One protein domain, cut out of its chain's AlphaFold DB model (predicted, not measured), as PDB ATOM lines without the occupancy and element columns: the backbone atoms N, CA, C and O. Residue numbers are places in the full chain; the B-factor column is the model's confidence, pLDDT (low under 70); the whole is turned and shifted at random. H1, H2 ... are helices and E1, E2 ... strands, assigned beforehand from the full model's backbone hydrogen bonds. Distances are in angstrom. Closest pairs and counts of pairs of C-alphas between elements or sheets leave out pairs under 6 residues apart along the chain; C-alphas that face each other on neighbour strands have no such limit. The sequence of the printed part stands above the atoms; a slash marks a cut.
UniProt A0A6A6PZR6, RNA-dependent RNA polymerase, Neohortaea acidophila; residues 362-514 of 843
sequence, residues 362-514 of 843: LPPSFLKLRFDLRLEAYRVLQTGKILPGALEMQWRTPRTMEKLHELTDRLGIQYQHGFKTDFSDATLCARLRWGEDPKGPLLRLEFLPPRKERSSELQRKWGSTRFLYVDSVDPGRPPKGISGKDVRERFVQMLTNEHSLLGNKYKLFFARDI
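Overview. This is residues 362 to 514 of the 843 residues of the protein "RNA-dependent RNA polymerase" of Neohortaea acidophila (UniProt A0A6A6PZR6). A narrow, strongly twisted sheet of three strands, E2, E1 and E3, runs through the middle, between a cluster of three helices, H1, H2 and H3, toward one end of the longest axis and H5 toward the other. H4 lies off on its own, and the small hairpin of E4 and E5 comes near the sheet at E3. The printed part has 153 residues, with five named helices and five named strands in the order H1 H2 H3 E1 E2 H4 E3 H5 E4 E5; the class is mixed, helices and strands, with under half of the residues in named elements. The larger sheet has the order E2 E1 E3 and is mixed; E4 and E5 form an antiparallel one. The whole is compact, with a radius of gyration of the C-alphas of 16.9 A and spans of 50 by 41 by 25 A.

Arrangement. H1, residues 371 to 382, touches H3, residues 401 to 410, at a shallow tilt of 17 degrees, the same way; the closest C-alphas, of Leu 373 and Met 401, are 6.4 A apart. H2, residues 388 to 394, is close but not clearly touching to H1, with the closest C-alphas, of Leu 381 and Pro 388, 6.7 A apart. E1, residues 426 to 434, and E2, residues 443 to 447, form an antiparallel hairpin, with N 431 and O 446 2.8 A apart. H1 only grazes the sheet, with its residues 372 to 382. H4, residues 457 to 462, is apart from H1. E3, residues 468 to 471, is parallel to E1, with N 430 and O 469 2.8 A apart. H5, residues 484 to 496, touches no helix. E4, residues 499 to 501, and E5, residues 504 to 506, form an antiparallel hairpin, with N 499 and O 506 2.9 A apart. Every O i to N i+4 pair is within hydrogen-bond range in H1, H2 and H4, against 5 of 6 in H3 and 7 of 9 in H5.

Along the chain. H1 begins at C-alpha 371, at (167.258, 123.152, 1.985), and is 16.3 A long. H3 is 14.3 A, E1 26.4 A, E2 13.3 A and H5 19.0 A long. E5 ends at C-alpha 506, at (158.904, 134.549, -2.086).

Size, cuts and confidence. The two C-alphas farthest apart, of Pro 398 and Lys 485, are 50.4 A apart. The printed part has no cut. The links from H3 to E1 and from E3 to H5 are long. The mean pLDDT of the printed part is 80.2; 24 residues are under 70, among them 480 to 486 and 510 to 514.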
ATOM      1  N   LEU A 362     160.020 128.356  11.517       81.75
ATOM      2  CA  LEU A 362     161.071 127.360  11.739       81.75
ATOM      3  C   LEU A 362     162.027 127.817  12.853       81.75
ATOM      4  O   LEU A 362     162.506 128.951  12.795       81.75
ATOM      5  N   PRO A 363     162.411 126.930  13.793       84.44
ATOM      6  CA  PRO A 363     163.434 127.231  14.787       84.44
ATOM      7  C   PRO A 363     164.754 127.705  14.151       84.44
ATOM      8  O   PRO A 363     165.191 127.131  13.142       84.44
ATOM      9  N   PRO A 364     165.462 128.693  14.736       83.62
ATOM     10  CA  PRO A 364     166.692 129.240  14.158       83.62
ATOM     11  C   PRO A 364     167.812 128.217  13.911       83.62
ATOM     12  O   PRO A 364     168.663 128.446  13.048       83.62
ATOM     13  N   SER A 365     167.834 127.075  14.614       84.50
ATOM     14  CA  SER A 365     168.811 126.013  14.331       84.50
ATOM     15  C   SER A 365     168.482 125.196  13.073       84.50
ATOM     16  O   SER A 365     169.394 124.627  12.472       84.50
ATOM     17  N   PHE A 366     167.219 125.166  12.628       85.25
ATOM     18  CA  PHE A 366     166.821 124.527  11.368       85.25
ATOM     19  C   PHE A 366     167.135 125.415  10.160       85.25
ATOM     20  O   PHE A 366     167.503 124.896   9.109       85.25
ATOM     21  N   LEU A 367     167.099 126.746  10.310       84.06
ATOM     22  CA  LEU A 367     167.474 127.686   9.241       84.06
ATOM     23  C   LEU A 367     168.918 127.490   8.734       84.06
ATOM     24  O   LEU A 367     169.211 127.794   7.579       84.06
ATOM     25  N   LYS A 368     169.800 126.918   9.567       84.81
ATOM     26  CA  LYS A 368     171.198 126.583   9.239       84.81
ATOM     27  C   LYS A 368     171.372 125.255   8.480       84.81
ATOM     28  O   LYS A 368     172.491 124.927   8.098       84.81
ATOM     29  N   LEU A 369     170.309 124.472   8.280       87.00
ATOM     30  CA  LEU A 369     170.369 123.180   7.588       87.00
ATOM     31  C   LEU A 369     170.316 123.339   6.056       87.00
ATOM     32  O   LEU A 369     169.915 124.378   5.512       87.00
ATOM     33  N   ARG A 370     170.675 122.262   5.342       87.94
ATOM     34  CA  ARG A 370     170.419 122.127   3.899       87.94
ATOM     35  C   ARG A 370     168.929 122.344   3.586       87.94
ATOM     36  O   ARG A 370     168.067 122.140   4.440       87.94
ATOM     37  N   PHE A 371     168.624 122.775   2.363       88.75
ATOM     38  CA  PHE A 371     167.258 123.152   1.985       88.75
ATOM     39  C   PHE A 371     166.285 121.958   1.933       88.75
ATOM     40  O   PHE A 371     165.131 122.110   2.319       88.75
ATOM     41  N   ASP A 372     166.757 120.769   1.550       88.75
ATOM     42  CA  ASP A 372     165.997 119.511   1.622       88.75
ATOM     43  C   ASP A 372     165.595 119.169   3.069       88.75
ATOM     44  O   ASP A 372     164.423 118.943   3.354       88.75
ATOM     45  N   LEU A 373     166.543 119.250   4.006       89.88
ATOM     46  CA  LEU A 373     166.293 119.032   5.436       89.88
ATOM     47  C   LEU A 373     165.369 120.098   6.055       89.88
ATOM     48  O   LEU A 373     164.582 119.781   6.946       89.88
ATOM     49  N   ARG A 374     165.437 121.354   5.588       91.06
ATOM     50  CA  ARG A 374     164.503 122.423   5.993       91.06
ATOM     51  C   ARG A 374     163.084 122.171   5.499       91.06
ATOM     52  O   ARG A 374     162.145 122.350   6.270       91.06
ATOM     53  N   LEU A 375     162.944 121.777   4.234       90.25
ATOM     54  CA  LEU A 375     161.661 121.430   3.632       90.25
ATOM     55  C   LEU A 375     161.014 120.269   4.389       90.25
ATOM     56  O   LEU A 375     159.871 120.394   4.814       90.25
ATOM     57  N   GLU A 376     161.743 119.178   4.624       90.50
ATOM     58  CA  GLU A 376     161.167 118.003   5.282       90.50
ATOM     59  C   GLU A 376     160.790 118.283   6.744       90.50
ATOM     60  O   GLU A 376     159.676 117.969   7.158       90.50
ATOM     61  N   ALA A 377     161.643 118.974   7.511       89.06
ATOM     62  CA  ALA A 377     161.301 119.384   8.875       89.06
ATOM     63  C   ALA A 377     160.049 120.283   8.918       89.06
ATOM     64  O   ALA A 377     159.221 120.150   9.820       89.06
ATOM     65  N   TYR A 378     159.866 121.161   7.928       89.94
ATOM     66  CA  TYR A 378     158.654 121.969   7.795       89.94
ATOM     67  C   TYR A 378     157.420 121.117   7.456       89.94
ATOM     68  O   TYR A 378     156.365 121.318   8.055       89.94
ATOM     69  N   ARG A 379     157.549 120.129   6.560       90.50
ATOM     70  CA  ARG A 379     156.474 119.182   6.210       90.50
ATOM     71  C   ARG A 379     156.034 118.339   7.411       90.50
ATOM     72  O   ARG A 379     154.838 118.152   7.615       90.50
ATOM     73  N   VAL A 380     156.973 117.923   8.266       88.56
ATOM     74  CA  VAL A 380     156.667 117.267   9.550       88.56
ATOM     75  C   VAL A 380     155.878 118.197  10.476       88.56
ATOM     76  O   VAL A 380     154.856 117.785  11.027       88.56
ATOM     77  N   LEU A 381     156.281 119.465  10.610       87.44
ATOM     78  CA  LEU A 381     155.558 120.452  11.427       87.44
ATOM     79  C   LEU A 381     154.165 120.788  10.864       87.44
ATOM     80  O   LEU A 381     153.227 120.980  11.637       87.44
ATOM     81  N   GLN A 382     153.983 120.772   9.538       85.56
ATOM     82  CA  GLN A 382     152.674 120.956   8.891       85.56
ATOM     83  C   GLN A 382     151.639 119.884   9.263       85.56
ATOM     84  O   GLN A 382     150.442 120.145   9.112       85.56
ATOM     85  N   THR A 383     152.052 118.721   9.783       83.50
ATOM     86  CA  THR A 383     151.123 117.695  10.297       83.50
ATOM     87  C   THR A 383     150.424 118.105  11.596       83.50
ATOM     88  O   THR A 383     149.426 117.494  11.965       83.50
ATOM     89  N   GLY A 384     150.948 119.101  12.325       81.06
ATOM     90  CA  GLY A 384     150.441 119.528  13.635       81.06
ATOM     91  C   GLY A 384     150.685 118.540  14.788       81.06
ATOM     92  O   GLY A 384     150.456 118.894  15.941       81.06
ATOM     93  N   LYS A 385     151.190 117.327  14.513       84.88
ATOM     94  CA  LYS A 385     151.430 116.274  15.521       84.88
ATOM     95  C   LYS A 385     152.649 116.531  16.421       84.88
ATOM     96  O   LYS A 385     152.798 115.863  17.441       84.88
ATOM     97  N   ILE A 386     153.524 117.474  16.065       85.56
ATOM     98  CA  ILE A 386     154.694 117.861  16.865       85.56
ATOM     99  C   ILE A 386     154.940 119.374  16.785       85.56
ATOM    100  O   ILE A 386     154.819 119.979  15.723       85.56
ATOM    101  N   LEU A 387     155.286 119.986  17.920       87.38
ATOM    102  CA  LEU A 387     155.593 121.419  18.017       87.38
ATOM    103  C   LEU A 387     157.044 121.722  17.585       87.38
ATOM    104  O   LEU A 387     157.923 120.891  17.831       87.38
ATOM    105  N   PRO A 388     157.343 122.926  17.047       85.44
ATOM    106  CA  PRO A 388     158.682 123.299  16.571       85.44
ATOM    107  C   PRO A 388     159.824 123.020  17.562       85.44
ATOM    108  O   PRO A 388     160.790 122.343  17.210       85.44
ATOM    109  N   GLY A 389     159.688 123.456  18.819       83.81
ATOM    110  CA  GLY A 389     160.697 123.214  19.860       83.81
ATOM    111  C   GLY A 389     160.816 121.743  20.285       83.81
ATOM    112  O   GLY A 389     161.905 121.281  20.617       83.81
ATOM    113  N   ALA A 390     159.726 120.970  20.216       84.56
ATOM    114  CA  ALA A 390     159.764 119.536  20.506       84.56
ATOM    115  C   ALA A 390     160.528 118.771  19.412       84.56
ATOM    116  O   ALA A 390     161.364 117.923  19.729       84.56
ATOM    117  N   LEU A 391     160.311 119.119  18.137       86.62
ATOM    118  CA  LEU A 391     161.082 118.566  17.022       86.62
ATOM    119  C   LEU A 391     162.566 118.962  17.124       86.62
ATOM    120  O   LEU A 391     163.438 118.126  16.904       86.62
ATOM    121  N   GLU A 392     162.869 120.201  17.524       85.81
ATOM    122  CA  GLU A 392     164.244 120.690  17.700       85.81
ATOM    123  C   GLU A 392     165.032 119.930  18.784       85.81
ATOM    124  O   GLU A 392     166.208 119.617  18.567       85.81
ATOM    125  N   MET A 393     164.387 119.585  19.907       85.00
ATOM    126  CA  MET A 393     164.982 118.806  21.006       85.00
ATOM    127  C   MET A 393     165.112 117.303  20.707       85.00
ATOM    128  O   MET A 393     166.038 116.648  21.203       85.00
ATOM    129  N   GLN A 394     164.177 116.733  19.940       84.50
ATOM    130  CA  GLN A 394     164.145 115.296  19.646       84.50
ATOM    131  C   GLN A 394     164.986 114.916  18.417       84.50
ATOM    132  O   GLN A 394     165.627 113.863  18.427       84.50
ATOM    133  N   TRP A 395     165.054 115.771  17.390       85.88
ATOM    134  CA  TRP A 395     165.896 115.562  16.206       85.88
ATOM    135  C   TRP A 395     167.344 115.975  16.509       85.88
ATOM    136  O   TRP A 395     167.823 117.058  16.155       85.88
ATOM    137  N   ARG A 396     168.031 115.110  17.261       76.88
ATOM    138  CA  ARG A 396     169.416 115.292  17.718       76.88
ATOM    139  C   ARG A 396     170.427 115.079  16.585       76.88
ATOM    140  O   ARG A 396     170.131 114.474  15.561       76.88
ATOM    141  N   THR A 397     171.641 115.590  16.772       73.44
ATOM    142  CA  THR A 397     172.735 115.478  15.795       73.44
ATOM    143  C   THR A 397     173.283 114.045  15.673       73.44
ATOM    144  O   THR A 397     173.402 113.369  16.695       73.44
ATOM    145  N   PRO A 398     173.702 113.593  14.472       80.00
ATOM    146  CA  PRO A 398     173.590 114.279  13.181       80.00
ATOM    147  C   PRO A 398     172.134 114.350  12.695       80.00
ATOM    148  O   PRO A 398     171.427 113.346  12.692       80.00
ATOM    149  N   ARG A 399     171.701 115.542  12.264       83.62
ATOM    150  CA  ARG A 399     170.366 115.770  11.696       83.62
ATOM    151  C   ARG A 399     170.382 115.376  10.224       83.62
ATOM    152  O   ARG A 399     170.937 116.102   9.402       83.62
ATOM    153  N   THR A 400     169.815 114.216   9.914       88.56
ATOM    154  CA  THR A 400     169.716 113.677   8.552       88.56
ATOM    155  C   THR A 400     168.262 113.338   8.214       88.56
ATOM    156  O   THR A 400     167.396 113.385   9.092       88.56
ATOM    157  N   MET A 401     167.993 113.043   6.939       87.94
ATOM    158  CA  MET A 401     166.648 112.757   6.426       87.94
ATOM    159  C   MET A 401     166.100 111.462   7.036       87.94
ATOM    160  O   MET A 401     164.994 111.415   7.556       87.94
ATOM    161  N   GLU A 402     166.951 110.442   7.068       87.62
ATOM    162  CA  GLU A 402     166.674 109.094   7.555       87.62
ATOM    163  C   GLU A 402     166.304 109.139   9.048       87.62
ATOM    164  O   GLU A 402     165.281 108.604   9.461       87.62
ATOM    165  N   LYS A 403     167.053 109.916   9.843       87.75
ATOM    166  CA  LYS A 403     166.776 110.144  11.273       87.75
ATOM    167  C   LYS A 403     165.576 111.046  11.559       87.75
ATOM    168  O   LYS A 403     165.131 111.116  12.705       87.75
ATOM    169  N   LEU A 404     165.079 111.777  10.560       88.12
ATOM    170  CA  LEU A 404     163.798 112.476  10.658       88.12
ATOM    171  C   LEU A 404     162.646 111.493  10.412       88.12
ATOM    172  O   LEU A 404     161.684 111.513  11.171       88.12
ATOM    173  N   HIS A 405     162.794 110.597   9.429       89.12
ATOM    174  CA  HIS A 405     161.845 109.518   9.123       89.12
ATOM    175  C   HIS A 405     161.708 108.516  10.281       89.12
ATOM    176  O   HIS A 405     160.605 108.335  10.790       89.12
ATOM    177  N   GLU A 406     162.820 108.004  10.826       87.25
ATOM    178  CA  GLU A 406     162.842 107.178  12.052       87.25
ATOM    179  C   GLU A 406     162.095 107.839  13.230       87.25
ATOM    180  O   GLU A 406     161.420 107.178  14.023       87.25
ATOM    181  N   LEU A 407     162.231 109.163  13.368       87.50
ATOM    182  CA  LEU A 407     161.594 109.940  14.427       87.50
ATOM    183  C   LEU A 407     160.089 110.094  14.189       87.50
ATOM    184  O   LEU A 407     159.329 110.000  15.152       87.50
ATOM    185  N   THR A 408     159.649 110.319  12.948       89.06
ATOM    186  CA  THR A 408     158.223 110.431  12.610       89.06
ATOM    187  C   THR A 408     157.498 109.097  12.689       89.06
ATOM    188  O   THR A 408     156.400 109.056  13.246       89.06
ATOM    189  N   ASP A 409     158.132 108.010  12.246       87.88
ATOM    190  CA  ASP A 409     157.589 106.650  12.337       87.88
ATOM    191  C   ASP A 409     157.372 106.255  13.806       87.88
ATOM    192  O   ASP A 409     156.267 105.879  14.203       87.88
ATOM    193  N   ARG A 410     158.384 106.475  14.660       87.00
ATOM    194  CA  ARG A 410     158.302 106.250  16.117       87.00
ATOM    195  C   ARG A 410     157.222 107.092  16.815       87.00
ATOM    196  O   ARG A 410     156.764 106.715  17.890       87.00
ATOM    197  N   LEU A 411     156.831 108.232  16.242       87.00
ATOM    198  CA  LEU A 411     155.789 109.121  16.775       87.00
ATOM    199  C   LEU A 411     154.407 108.923  16.117       87.00
ATOM    200  O   LEU A 411     153.482 109.670  16.428       87.00
ATOM    201  N   GLY A 412     154.237 107.963  15.199       85.88
ATOM    202  CA  GLY A 412     152.970 107.770  14.475       85.88
ATOM    203  C   GLY A 412     152.595 108.948  13.558       85.88
ATOM    204  O   GLY A 412     151.417 109.186  13.251       85.88
ATOM    205  N   ILE A 413     153.586 109.728  13.123       87.31
ATOM    206  CA  ILE A 413     153.409 110.866  12.219       87.31
ATOM    207  C   ILE A 413     153.412 110.338  10.783       87.31
ATOM    208  O   ILE A 413     154.401 110.422  10.071       87.31
ATOM    209  N   GLN A 414     152.277 109.779  10.362       80.06
ATOM    210  CA  GLN A 414     152.031 109.427   8.962       80.06
ATOM    211  C   GLN A 414     152.012 110.687   8.078       80.06
ATOM    212  O   GLN A 414     151.180 111.573   8.281       80.06
ATOM    213  N   TYR A 415     152.918 110.739   7.101       84.44
ATOM    214  CA  TYR A 415     152.969 111.688   5.985       84.44
ATOM    215  C   TYR A 415     153.813 111.073   4.853       84.44
ATOM    216  O   TYR A 415     154.528 110.094   5.064       84.44
ATOM    217  N   GLN A 416     153.749 111.625   3.640       82.44
ATOM    218  CA  GLN A 416     154.558 111.123   2.526       82.44
ATOM    219  C   GLN A 416     156.020 111.574   2.666       82.44
ATOM    220  O   GLN A 416     156.316 112.757   2.470       82.44
ATOM    221  N   HIS A 417     156.931 110.643   2.950       85.00
ATOM    222  CA  HIS A 417     158.374 110.902   3.012       85.00
ATOM    223  C   HIS A 417     158.908 111.458   1.679       85.00
ATOM    224  O   HIS A 417     158.619 110.938   0.599       85.00
ATOM    225  N   GLY A 418     159.675 112.545   1.757       82.69
ATOM    226  CA  GLY A 418     160.450 113.100   0.653       82.69
ATOM    227  C   GLY A 418     161.773 112.360   0.448       82.69
ATOM    228  O   GLY A 418     162.149 111.478   1.218       82.69
ATOM    229  N   PHE A 419     162.521 112.750  -0.586       83.62
ATOM    230  CA  PHE A 419     163.849 112.208  -0.877       83.62
ATOM    231  C   PHE A 419     164.931 113.289  -0.796       83.62
ATOM    232  O   PHE A 419     164.690 114.469  -1.049       83.62
ATOM    233  N   LYS A 420     166.151 112.861  -0.466       85.06
ATOM    234  CA  LYS A 420     167.358 113.693  -0.474       85.06
ATOM    235  C   LYS A 420     167.639 114.195  -1.894       85.06
ATOM    236  O   LYS A 420     167.813 113.393  -2.807       85.06
ATOM    237  N   THR A 421     167.714 115.512  -2.071       83.69
ATOM    238  CA  THR A 421     167.994 116.162  -3.361       83.69
ATOM    239  C   THR A 421     168.786 117.455  -3.150       83.69
ATOM    240  O   THR A 421     168.772 118.050  -2.070       83.69
ATOM    241  N   ASP A 422     169.527 117.879  -4.168       82.00
ATOM    242  CA  ASP A 422     170.124 119.213  -4.282       82.00
ATOM    243  C   ASP A 422     169.252 120.183  -5.111       82.00
ATOM    244  O   ASP A 422     169.598 121.355  -5.254       82.00
ATOM    245  N   PHE A 423     168.098 119.705  -5.594       81.12
ATOM    246  CA  PHE A 423     167.178 120.366  -6.521       81.12
ATOM    247  C   PHE A 423     167.772 120.632  -7.922       81.12
ATOM    248  O   PHE A 423     167.286 121.499  -8.648       81.12
ATOM    249  N   SER A 424     168.787 119.875  -8.352       76.81
ATOM    250  CA  SER A 424     169.263 119.888  -9.747       76.81
ATOM    251  C   SER A 424     168.264 119.228 -10.717       76.81
ATOM    252  O   SER A 424     168.039 119.744 -11.818       76.81
ATOM    253  N   ASP A 425     167.614 118.144 -10.276       76.88
ATOM    254  CA  ASP A 425     166.623 117.328 -11.000       76.88
ATOM    255  C   ASP A 425     165.201 117.392 -10.402       76.88
ATOM    256  O   ASP A 425     164.325 116.611 -10.785       76.88
ATOM    257  N   ALA A 426     164.977 118.288  -9.434       80.75
ATOM    258  CA  ALA A 426     163.747 118.334  -8.653       80.75
ATOM    259  C   ALA A 426     163.201 119.754  -8.457       80.75
ATOM    260  O   ALA A 426     163.941 120.705  -8.190       80.75
ATOM    261  N   THR A 427     161.879 119.886  -8.543       84.56
ATOM    262  CA  THR A 427     161.145 121.148  -8.431       84.56
ATOM    263  C   THR A 427     160.445 121.252  -7.073       84.56
ATOM    264  O   THR A 427     159.967 120.267  -6.504       84.56
ATOM    265  N   LEU A 428     160.440 122.460  -6.500       88.19
ATOM    266  CA  LEU A 428     159.829 122.738  -5.202       88.19
ATOM    267  C   LEU A 428     158.339 123.047  -5.391       88.19
ATOM    268  O   LEU A 428     157.982 124.072  -5.977       88.19
ATOM    269  N   CYS A 429     157.483 122.171  -4.865       88.50
ATOM    270  CA  CYS A 429     156.036 122.234  -5.052       88.50
ATOM    271  C   CYS A 429     155.279 122.322  -3.722       88.50
ATOM    272  O   CYS A 429     155.645 121.704  -2.720       88.50
ATOM    273  N   ALA A 430     154.170 123.050  -3.742       88.94
ATOM    274  CA  ALA A 430     153.196 123.131  -2.669       88.94
ATOM    275  C   ALA A 430     151.772 123.151  -3.244       88.94
ATOM    276  O   ALA A 430     151.567 123.400  -4.431       88.94
ATOM    277  N   ARG A 431     150.786 122.914  -2.386       87.38
ATOM    278  CA  ARG A 431     149.355 123.018  -2.675       87.38
ATOM    279  C   ARG A 431     148.728 123.995  -1.687       87.38
ATOM    280  O   ARG A 431     149.088 124.004  -0.512       87.38
ATOM    281  N   LEU A 432     147.796 124.819  -2.145       86.38
ATOM    282  CA  LEU A 432     146.950 125.641  -1.289       86.38
ATOM    283  C   LEU A 432     145.610 124.919  -1.105       86.38
ATOM    284  O   LEU A 432     144.982 124.538  -2.090       86.38
ATOM    285  N   ARG A 433     145.165 124.727   0.139       83.62
ATOM    286  CA  ARG A 433     143.836 124.181   0.470       83.62
ATOM    287  C   ARG A 433     143.000 125.205   1.236       83.62
ATOM    288  O   ARG A 433     143.547 126.090   1.898       83.62
ATOM    289  N   TRP A 434     141.679 125.052   1.191       82.00
ATOM    290  CA  TRP A 434     140.774 125.737   2.116       82.00
ATOM    291  C   TRP A 434     140.956 125.185   3.540       82.00
ATOM    292  O   TRP A 434     141.109 123.982   3.728       82.00
ATOM    293  N   GLY A 435     140.960 126.062   4.543       76.88
ATOM    294  CA  GLY A 435     141.097 125.685   5.950       76.88
ATOM    295  C   GLY A 435     139.757 125.310   6.579       76.88
ATOM    296  O   GLY A 435     138.851 126.143   6.658       76.88
ATOM    297  N   GLU A 436     139.643 124.084   7.081       69.88
ATOM    298  CA  GLU A 436     138.423 123.569   7.719       69.88
ATOM    299  C   GLU A 436     138.182 124.190   9.107       69.88
ATOM    300  O   GLU A 436     137.054 124.563   9.428       69.88
ATOM    301  N   ASP A 437     139.249 124.397   9.890       70.69
ATOM    302  CA  ASP A 437     139.214 124.906  11.268       70.69
ATOM    303  C   ASP A 437     138.395 126.207  11.426       70.69
ATOM    304  O   ASP A 437     138.846 127.268  10.983       70.69
ATOM    305  N   PRO A 438     137.257 126.216  12.153       66.44
ATOM    306  CA  PRO A 438     136.411 127.409  12.303       66.44
ATOM    307  C   PRO A 438     137.069 128.608  13.006       66.44
ATOM    308  O   PRO A 438     136.512 129.704  12.983       66.44
ATOM    309  N   LYS A 439     138.231 128.404  13.639       66.75
ATOM    310  CA  LYS A 439     139.069 129.439  14.275       66.75
ATOM    311  C   LYS A 439     140.437 129.612  13.596       66.75
ATOM    312  O   LYS A 439     141.240 130.416  14.056       66.75
ATOM    313  N   GLY A 440     140.723 128.831  12.553       69.75
ATOM    314  CA  GLY A 440     141.993 128.841  11.831       69.75
ATOM    315  C   GLY A 440     141.965 129.721  10.574       69.75
ATOM    316  O   GLY A 440     140.895 130.201  10.166       69.75
ATOM    317  N   PRO A 441     143.127 129.910   9.919       75.94
ATOM    318  CA  PRO A 441     143.212 130.645   8.661       75.94
ATOM    319  C   PRO A 441     142.304 130.009   7.600       75.94
ATOM    320  O   PRO A 441     142.054 128.803   7.614       75.94
ATOM    321  N   LEU A 442     141.769 130.819   6.683       77.88
ATOM    322  CA  LEU A 442     140.878 130.319   5.625       77.88
ATOM    323  C   LEU A 442     141.631 129.555   4.522       77.88
ATOM    324  O   LEU A 442     141.023 128.791   3.780       77.88
ATOM    325  N   LEU A 443     142.947 129.741   4.432       80.62
ATOM    326  CA  LEU A 443     143.830 129.098   3.466       80.62
ATOM    327  C   LEU A 443     144.991 128.440   4.214       80.62
ATOM    328  O   LEU A 443     145.506 129.003   5.180       80.62
ATOM    329  N   ARG A 444     145.413 127.262   3.757       83.69
ATOM    330  CA  ARG A 444     146.544 126.509   4.310       83.69
ATOM    331  C   ARG A 444     147.451 126.071   3.170       83.69
ATOM    332  O   ARG A 444     147.014 125.335   2.287       83.69
ATOM    333  N   LEU A 445     148.705 126.521   3.186       86.62
ATOM    334  CA  LEU A 445     149.739 125.981   2.308       86.62
ATOM    335  C   LEU A 445     150.206 124.624   2.859       86.62
ATOM    336  O   LEU A 445     150.453 124.487   4.059       86.62
ATOM    337  N   GLU A 446     150.355 123.648   1.973       87.81
ATOM    338  CA  GLU A 446     150.846 122.286   2.196       87.81
ATOM    339  C   GLU A 446     152.076 122.078   1.300       87.81
ATOM    340  O   GLU A 446     151.966 122.246   0.087       87.81
ATOM    341  N   PHE A 447     153.257 121.746   1.841       89.62
ATOM    342  CA  PHE A 447     154.411 121.441   0.982       89.62
ATOM    343  C   PHE A 447     154.381 119.973   0.558       89.62
ATOM    344  O   PHE A 447     154.350 119.056   1.384       89.62
ATOM    345  N   LEU A 448     154.438 119.753  -0.752       88.00
ATOM    346  CA  LEU A 448     154.518 118.423  -1.343       88.00
ATOM    347  C   LEU A 448     155.975 117.921  -1.288       88.00
ATOM    348  O   LEU A 448     156.896 118.722  -1.089       88.00
ATOM    349  N   PRO A 449     156.233 116.612  -1.475       87.88
ATOM    350  CA  PRO A 449     157.578 116.160  -1.813       87.88
ATOM    351  C   PRO A 449     158.064 116.863  -3.096       87.88
ATOM    352  O   PRO A 449     157.238 117.169  -3.963       87.88
ATOM    353  N   PRO A 450     159.380 117.092  -3.269       85.75
ATOM    354  CA  PRO A 450     159.913 117.624  -4.522       85.75
ATOM    355  C   PRO A 450     159.507 116.750  -5.718       85.75
ATOM    356  O   PRO A 450     159.656 115.527  -5.662       85.75
ATOM    357  N   ARG A 451     159.006 117.340  -6.809       81.25
ATOM    358  CA  ARG A 451     158.678 116.573  -8.027       81.25
ATOM    359  C   ARG A 451     159.952 116.359  -8.842       81.25
ATOM    360  O   ARG A 451     160.734 117.290  -9.002       81.25
ATOM    361  N   LYS A 452     160.182 115.142  -9.353       79.69
ATOM    362  CA  LYS A 452     161.319 114.848 -10.246       79.69
ATOM    363  C   LYS A 452     160.995 115.309 -11.662       79.69
ATOM    364  O   LYS A 452     160.254 114.644 -12.381       79.69
ATOM    365  N   GLU A 453     161.537 116.454 -12.045       73.19
ATOM    366  CA  GLU A 453     161.183 117.190 -13.259       73.19
ATOM    367  C   GLU A 453     162.432 117.885 -13.819       73.19
ATOM    368  O   GLU A 453     163.322 118.305 -13.079       73.19
ATOM    369  N   ARG A 454     162.517 118.053 -15.146       61.06
ATOM    370  CA  ARG A 454     163.629 118.803 -15.751       61.06
ATOM    371  C   ARG A 454     163.528 120.282 -15.366       61.06
ATOM    372  O   ARG A 454     162.685 120.990 -15.913       61.06
ATOM    373  N   SER A 455     164.430 120.743 -14.497       69.12
ATOM    374  CA  SER A 455     164.566 122.145 -14.080       69.12
ATOM    375  C   SER A 455     164.432 123.120 -15.257       69.12
ATOM    376  O   SER A 455     165.179 123.032 -16.239       69.12
ATOM    377  N   SER A 456     163.489 124.058 -15.149       67.88
ATOM    378  CA  SER A 456     163.220 125.102 -16.148       67.88
ATOM    379  C   SER A 456     164.419 126.036 -16.359       67.88
ATOM    380  O   SER A 456     165.340 126.079 -15.547       67.88
ATOM    381  N   GLU A 457     164.419 126.834 -17.429       64.00
ATOM    382  CA  GLU A 457     165.488 127.818 -17.685       64.00
ATOM    383  C   GLU A 457     165.706 128.787 -16.522       64.00
ATOM    384  O   GLU A 457     166.850 129.079 -16.171       64.00
ATOM    385  N   LEU A 458     164.620 129.219 -15.873       66.00
ATOM    386  CA  LEU A 458     164.691 130.089 -14.703       66.00
ATOM    387  C   LEU A 458     165.406 129.378 -13.540       66.00
ATOM    388  O   LEU A 458     166.322 129.927 -12.928       66.00
ATOM    389  N   GLN A 459     165.049 128.118 -13.283       76.50
ATOM    390  CA  GLN A 459     165.652 127.304 -12.226       76.50
ATOM    391  C   GLN A 459     167.121 126.964 -12.513       76.50
ATOM    392  O   GLN A 459     167.944 127.047 -11.605       76.50
ATOM    393  N   ARG A 460     167.487 126.680 -13.772       72.12
ATOM    394  CA  ARG A 460     168.887 126.461 -14.181       72.12
ATOM    395  C   ARG A 460     169.745 127.726 -14.058       72.12
ATOM    396  O   ARG A 460     170.930 127.618 -13.769       72.12
ATOM    397  N   LYS A 461     169.164 128.917 -14.262       70.44
ATOM    398  CA  LYS A 461     169.884 130.204 -14.233       70.44
ATOM    399  C   LYS A 461     169.976 130.849 -12.843       70.44
ATOM    400  O   LYS A 461     170.972 131.508 -12.557       70.44
ATOM    401  N   TRP A 462     168.964 130.683 -11.990       76.62
ATOM    402  CA  TRP A 462     168.894 131.335 -10.668       76.62
ATOM    403  C   TRP A 462     168.810 130.363  -9.474       76.62
ATOM    404  O   TRP A 462     168.850 130.812  -8.327       76.62
ATOM    405  N   GLY A 463     168.754 129.051  -9.721       80.12
ATOM    406  CA  GLY A 463     168.714 127.990  -8.712       80.12
ATOM    407  C   GLY A 463     167.290 127.557  -8.349       80.12
ATOM    408  O   GLY A 463     166.459 128.374  -7.951       80.12
ATOM    409  N   SER A 464     167.013 126.254  -8.439       81.75
ATOM    410  CA  SER A 464     165.674 125.671  -8.265       81.75
ATOM    411  C   SER A 464     165.005 125.991  -6.927       81.75
ATOM    412  O   SER A 464     163.798 126.210  -6.890       81.75
ATOM    413  N   THR A 465     165.777 126.105  -5.842       84.06
ATOM    414  CA  THR A 465     165.283 126.432  -4.490       84.06
ATOM    415  C   THR A 465     164.737 127.859  -4.342       84.06
ATOM    416  O   THR A 465     164.179 128.187  -3.297       84.06
ATOM    417  N   ARG A 466     164.877 128.717  -5.365       86.44
ATOM    418  CA  ARG A 466     164.265 130.058  -5.411       86.44
ATOM    419  C   ARG A 466     162.871 130.081  -6.043       86.44
ATOM    420  O   ARG A 466     162.192 131.098  -5.938       86.44
ATOM    421  N   PHE A 467     162.436 128.993  -6.681       86.94
ATOM    422  CA  PHE A 467     161.154 128.915  -7.381       86.94
ATOM    423  C   PHE A 467     160.220 127.949  -6.658       86.94
ATOM    424  O   PHE A 467     160.487 126.753  -6.605       86.94
ATOM    425  N   LEU A 468     159.127 128.482  -6.116       86.38
ATOM    426  CA  LEU A 468     158.057 127.719  -5.482       86.38
ATOM    427  C   LEU A 468     156.854 127.668  -6.428       86.38
ATOM    428  O   LEU A 468     156.284 128.708  -6.754       86.38
ATOM    429  N   TYR A 469     156.463 126.467  -6.842       85.44
ATOM    430  CA  TYR A 469     155.233 126.230  -7.596       85.44
ATOM    431  C   TYR A 469     154.106 125.913  -6.610       85.44
ATOM    432  O   TYR A 469     154.276 125.049  -5.751       85.44
ATOM    433  N   VAL A 470     152.974 126.616  -6.711       84.81
ATOM    434  CA  VAL A 470     151.819 126.432  -5.818       84.81
ATOM    435  C   VAL A 470     150.584 126.072  -6.635       84.81
ATOM    436  O   VAL A 470     150.083 126.900  -7.395       84.81
ATOM    437  N   ASP A 471     150.070 124.860  -6.442       82.12
ATOM    438  CA  ASP A 471     148.769 124.449  -6.972       82.12
ATOM    439  C   ASP A 471     147.673 125.170  -6.154       82.12
ATOM    440  O   ASP A 471     147.549 124.949  -4.947       82.12
ATOM    441  N   SER A 472     146.928 126.091  -6.775       79.56
ATOM    442  CA  SER A 472     146.008 127.021  -6.092       79.56
ATOM    443  C   SER A 472     144.554 126.532  -6.036       79.56
ATOM    444  O   SER A 472     144.086 125.852  -6.945       79.56
ATOM    445  N   VAL A 473     143.802 126.981  -5.022       77.44
ATOM    446  CA  VAL A 473     142.326 126.946  -5.028       77.44
ATOM    447  C   VAL A 473     141.741 127.944  -6.039       77.44
ATOM    448  O   VAL A 473     142.385 128.944  -6.363       77.44
ATOM    449  N   ASP A 474     140.500 127.706  -6.480       71.62
ATOM    450  CA  ASP A 474     139.667 128.671  -7.215       71.62
ATOM    451  C   ASP A 474     139.016 129.669  -6.227       71.62
ATOM    452  O   ASP A 474     138.095 129.284  -5.498       71.62
ATOM    453  N   PRO A 475     139.432 130.952  -6.185       67.12
ATOM    454  CA  PRO A 475     138.857 131.939  -5.269       67.12
ATOM    455  C   PRO A 475     137.410 132.333  -5.617       67.12
ATOM    456  O   PRO A 475     136.758 132.995  -4.812       67.12
ATOM    457  N   GLY A 476     136.895 131.943  -6.790       66.06
ATOM    458  CA  GLY A 476     135.491 132.089  -7.173       66.06
ATOM    459  C   GLY A 476     134.562 131.026  -6.573       66.06
ATOM    460  O   GLY A 476     133.345 131.201  -6.617       66.06
ATOM    461  N   ARG A 477     135.108 129.948  -5.984       69.12
ATOM    462  CA  ARG A 477     134.351 128.841  -5.368       69.12
ATOM    463  C   ARG A 477     134.778 128.589  -3.909       69.12
ATOM    464  O   ARG A 477     135.375 127.551  -3.613       69.12
ATOM    465  N   PRO A 478     134.495 129.520  -2.979       74.25
ATOM    466  CA  PRO A 478     134.756 129.305  -1.558       74.25
ATOM    467  C   PRO A 478     133.825 128.230  -0.951       74.25
ATOM    468  O   PRO A 478     132.755 127.955  -1.503       74.25
ATOM    469  N   PRO A 479     134.182 127.646   0.211       72.06
ATOM    470  CA  PRO A 479     133.342 126.677   0.918       72.06
ATOM    471  C   PRO A 479     131.945 127.206   1.297       72.06
ATOM    472  O   PRO A 479     131.746 128.407   1.509       72.06
ATOM    473  N   LYS A 480     130.979 126.281   1.443       64.44
ATOM    474  CA  LYS A 480     129.589 126.571   1.852       64.44
ATOM    475  C   LYS A 480     129.574 127.459   3.113       64.44
ATOM    476  O   LYS A 480     130.186 127.118   4.121       64.44
ATOM    477  N   GLY A 481     128.856 128.585   3.059       64.12
ATOM    478  CA  GLY A 481     128.738 129.547   4.169       64.12
ATOM    479  C   GLY A 481     129.654 130.779   4.092       64.12
ATOM    480  O   GLY A 481     129.631 131.605   5.004       64.12
ATOM    481  N   ILE A 482     130.438 130.944   3.018       67.00
ATOM    482  CA  ILE A 482     131.301 132.117   2.800       67.00
ATOM    483  C   ILE A 482     130.896 132.846   1.505       67.00
ATOM    484  O   ILE A 482     130.776 132.233   0.449       67.00
ATOM    485  N   SER A 483     130.681 134.165   1.578       57.28
ATOM    486  CA  SER A 483     130.266 134.985   0.425       57.28
ATOM    487  C   SER A 483     131.444 135.313  -0.497       57.28
ATOM    488  O   SER A 483     132.446 135.871  -0.054       57.28
ATOM    489  N   GLY A 484     131.325 134.985  -1.787       57.34
ATOM    490  CA  GLY A 484     132.451 134.956  -2.731       57.34
ATOM    491  C   GLY A 484     132.921 136.284  -3.336       57.34
ATOM    492  O   GLY A 484     133.854 136.253  -4.133       57.34
ATOM    493  N   LYS A 485     132.322 137.439  -3.006       55.38
ATOM    494  CA  LYS A 485     132.776 138.735  -3.559       55.38
ATOM    495  C   LYS A 485     134.099 139.181  -2.924       55.38
ATOM    496  O   LYS A 485     135.125 139.208  -3.599       55.38
ATOM    497  N   ASP A 486     134.097 139.417  -1.616       65.69
ATOM    498  CA  ASP A 486     135.256 139.927  -0.872       65.69
ATOM    499  C   ASP A 486     136.442 138.939  -0.855       65.69
ATOM    500  O   ASP A 486     137.600 139.349  -0.766       65.69
ATOM    501  N   VAL A 487     136.170 137.629  -0.953       71.31
ATOM    502  CA  VAL A 487     137.200 136.573  -0.904       71.31
ATOM    503  C   VAL A 487     138.233 136.752  -2.014       71.31
ATOM    504  O   VAL A 487     139.427 136.681  -1.730       71.31
ATOM    505  N   ARG A 488     137.810 137.020  -3.258       72.62
ATOM    506  CA  ARG A 488     138.730 137.108  -4.405       72.62
ATOM    507  C   ARG A 488     139.694 138.287  -4.282       72.62
ATOM    508  O   ARG A 488     140.884 138.127  -4.546       72.62
ATOM    509  N   GLU A 489     139.208 139.443  -3.842       71.75
ATOM    510  CA  GLU A 489     140.043 140.634  -3.639       71.75
ATOM    511  C   GLU A 489     141.066 140.413  -2.519       71.75
ATOM    512  O   GLU A 489     142.254 140.680  -2.698       71.75
ATOM    513  N   ARG A 490     140.635 139.843  -1.386       76.50
ATOM    514  CA  ARG A 490     141.519 139.529  -0.251       76.50
ATOM    515  C   ARG A 490     142.528 138.422  -0.575       76.50
ATOM    516  O   ARG A 490     143.658 138.478  -0.094       76.50
ATOM    517  N   PHE A 491     142.158 137.466  -1.423       77.56
ATOM    518  CA  PHE A 491     143.042 136.418  -1.940       77.56
ATOM    519  C   PHE A 491     144.158 136.995  -2.827       77.56
ATOM    520  O   PHE A 491     145.334 136.702  -2.614       77.56
ATOM    521  N   VAL A 492     143.813 137.879  -3.771       75.69
ATOM    522  CA  VAL A 492     144.797 138.582  -4.616       75.69
ATOM    523  C   VAL A 492     145.672 139.520  -3.779       75.69
ATOM    524  O   VAL A 492     146.891 139.538  -3.958       75.69
ATOM    525  N   GLN A 493     145.084 140.242  -2.817       76.12
ATOM    526  CA  GLN A 493     145.827 141.089  -1.881       76.12
ATOM    527  C   GLN A 493     146.854 140.274  -1.082       76.12
ATOM    528  O   GLN A 493     147.989 140.713  -0.929       76.12
ATOM    529  N   MET A 494     146.480 139.079  -0.612       82.00
ATOM    530  CA  MET A 494     147.389 138.172   0.087       82.00
ATOM    531  C   MET A 494     148.562 137.753  -0.806       82.00
ATOM    532  O   MET A 494     149.702 137.976  -0.416       82.00
ATOM    533  N   LEU A 495     148.303 137.200  -2.000       78.25
ATOM    534  CA  LEU A 495     149.348 136.672  -2.895       78.25
ATOM    535  C   LEU A 495     150.305 137.737  -3.461       78.25
ATOM    536  O   LEU A 495     151.389 137.401  -3.939       78.25
ATOM    537  N   THR A 496     149.911 139.010  -3.438       76.50
ATOM    538  CA  THR A 496     150.743 140.129  -3.915       76.50
ATOM    539  C   THR A 496     151.817 140.538  -2.890       76.50
ATOM    540  O   THR A 496     152.812 141.175  -3.252       76.50
ATOM    541  N   ASN A 497     151.645 140.156  -1.619       80.50
ATOM    542  CA  ASN A 497     152.592 140.438  -0.540       80.50
ATOM    543  C   ASN A 497     153.866 139.574  -0.646       80.50
ATOM    544  O   ASN A 497     153.921 138.570  -1.355       80.50
ATOM    545  N   GLU A 498     154.913 139.953   0.091       81.81
ATOM    546  CA  GLU A 498     156.072 139.075   0.288       81.81
ATOM    547  C   GLU A 498     155.759 137.995   1.333       81.81
ATOM    548  O   GLU A 498     155.176 138.272   2.383       81.81
ATOM    549  N   HIS A 499     156.189 136.761   1.069       84.19
ATOM    550  CA  HIS A 499     155.969 135.609   1.939       84.19
ATOM    551  C   HIS A 499     157.300 134.975   2.351       84.19
ATOM    552  O   HIS A 499     158.027 134.421   1.523       84.19
ATOM    553  N   SER A 500     157.620 135.037   3.644       85.75
ATOM    554  CA  SER A 500     158.802 134.389   4.222       85.75
ATOM    555  C   SER A 500     158.523 132.903   4.472       85.75
ATOM    556  O   SER A 500     157.722 132.569   5.338       85.75
ATOM    557  N   LEU A 501     159.175 132.004   3.729       86.25
ATOM    558  CA  LEU A 501     158.995 130.547   3.828       86.25
ATOM    559  C   LEU A 501     160.361 129.843   3.787       86.25
ATOM    560  O   LEU A 501     161.202 130.158   2.947       86.25
ATOM    561  N   LEU A 502     160.599 128.868   4.672       84.25
ATOM    562  CA  LEU A 502     161.832 128.049   4.721       84.25
ATOM    563  C   LEU A 502     163.163 128.840   4.850       84.25
ATOM    564  O   LEU A 502     164.242 128.296   4.598       84.25
ATOM    565  N   GLY A 503     163.102 130.117   5.247       81.06
ATOM    566  CA  GLY A 503     164.242 131.047   5.291       81.06
ATOM    567  C   GLY A 503     164.472 131.864   4.008       81.06
ATOM    568  O   GLY A 503     165.393 132.674   3.971       81.06
ATOM    569  N   ASN A 504     163.639 131.686   2.979       85.06
ATOM    570  CA  ASN A 504     163.621 132.494   1.758       85.06
ATOM    571  C   ASN A 504     162.446 133.489   1.796       85.06
ATOM    572  O   ASN A 504     161.426 133.226   2.432       85.06
ATOM    573  N   LYS A 505     162.549 134.595   1.048       86.38
ATOM    574  CA  LYS A 505     161.399 135.437   0.685       86.38
ATOM    575  C   LYS A 505     160.894 135.049  -0.704       86.38
ATOM    576  O   LYS A 505     161.676 135.041  -1.651       86.38
ATOM    577  N   TYR A 506     159.600 134.777  -0.820       86.12
ATOM    578  CA  TYR A 506     158.904 134.549  -2.086       86.12
ATOM    579  C   TYR A 506     157.945 135.703  -2.382       86.12
ATOM    580  O   TYR A 506     157.421 136.341  -1.469       86.12
ATOM    581  N   LYS A 507     157.707 135.955  -3.668       82.44
ATOM    582  CA  LYS A 507     156.745 136.936  -4.174       82.44
ATOM    583  C   LYS A 507     156.124 136.386  -5.453       82.44
ATOM    584  O   LYS A 507     156.831 135.764  -6.248       82.44
ATOM    585  N   LEU A 508     154.827 136.610  -5.661       80.88
ATOM    586  CA  LEU A 508     154.172 136.231  -6.910       80.88
ATOM    587  C   LEU A 508     154.773 137.025  -8.083       80.88
ATOM    588  O   LEU A 508     154.798 138.254  -8.060       80.88
ATOM    589  N   PHE A 509     155.254 136.313  -9.105       74.38
ATOM    590  CA  PHE A 509     155.788 136.899 -10.346       74.38
ATOM    591  C   PHE A 509     155.091 136.370 -11.609       74.38
ATOM    592  O   PHE A 509     155.147 137.007 -12.656       74.38
ATOM    593  N   PHE A 510     154.443 135.207 -11.516       68.88
ATOM    594  CA  PHE A 510     153.707 134.568 -12.597       68.88
ATOM    595  C   PHE A 510     152.542 133.774 -12.002       68.88
ATOM    596  O   PHE A 510     152.731 133.023 -11.046       68.88
ATOM    597  N   ALA A 511     151.355 133.938 -12.577       66.12
ATOM    598  CA  ALA A 511     150.163 133.159 -12.272       66.12
ATOM    599  C   ALA A 511     149.584 132.635 -13.591       66.12
ATOM    600  O   ALA A 511     149.648 133.321 -14.611       66.12
ATOM    601  N   ARG A 512     149.025 131.424 -13.569       58.88
ATOM    602  CA  ARG A 512     148.372 130.807 -14.725       58.88
ATOM    603  C   ARG A 512     147.064 130.177 -14.277       58.88
ATOM    604  O   ARG A 512     147.087 129.214 -13.516       58.88
ATOM    605  N   ASP A 513     145.956 130.679 -14.803       54.66
ATOM    606  CA  ASP A 513     144.662 130.024 -14.636       54.66
ATOM    607  C   ASP A 513     144.662 128.692 -15.402       54.66
ATOM    608  O   ASP A 513     144.965 128.636 -16.598       54.66
ATOM    609  N   ILE A 514     144.318 127.605 -14.710       54.97
ATOM    610  CA  ILE A 514     144.025 126.306 -15.327       54.97
ATOM    611  C   ILE A 514     142.510 126.250 -15.539       54.97
ATOM    612  O   ILE A 514     141.762 125.654 -14.765       54.97
TER     613      ILE A 514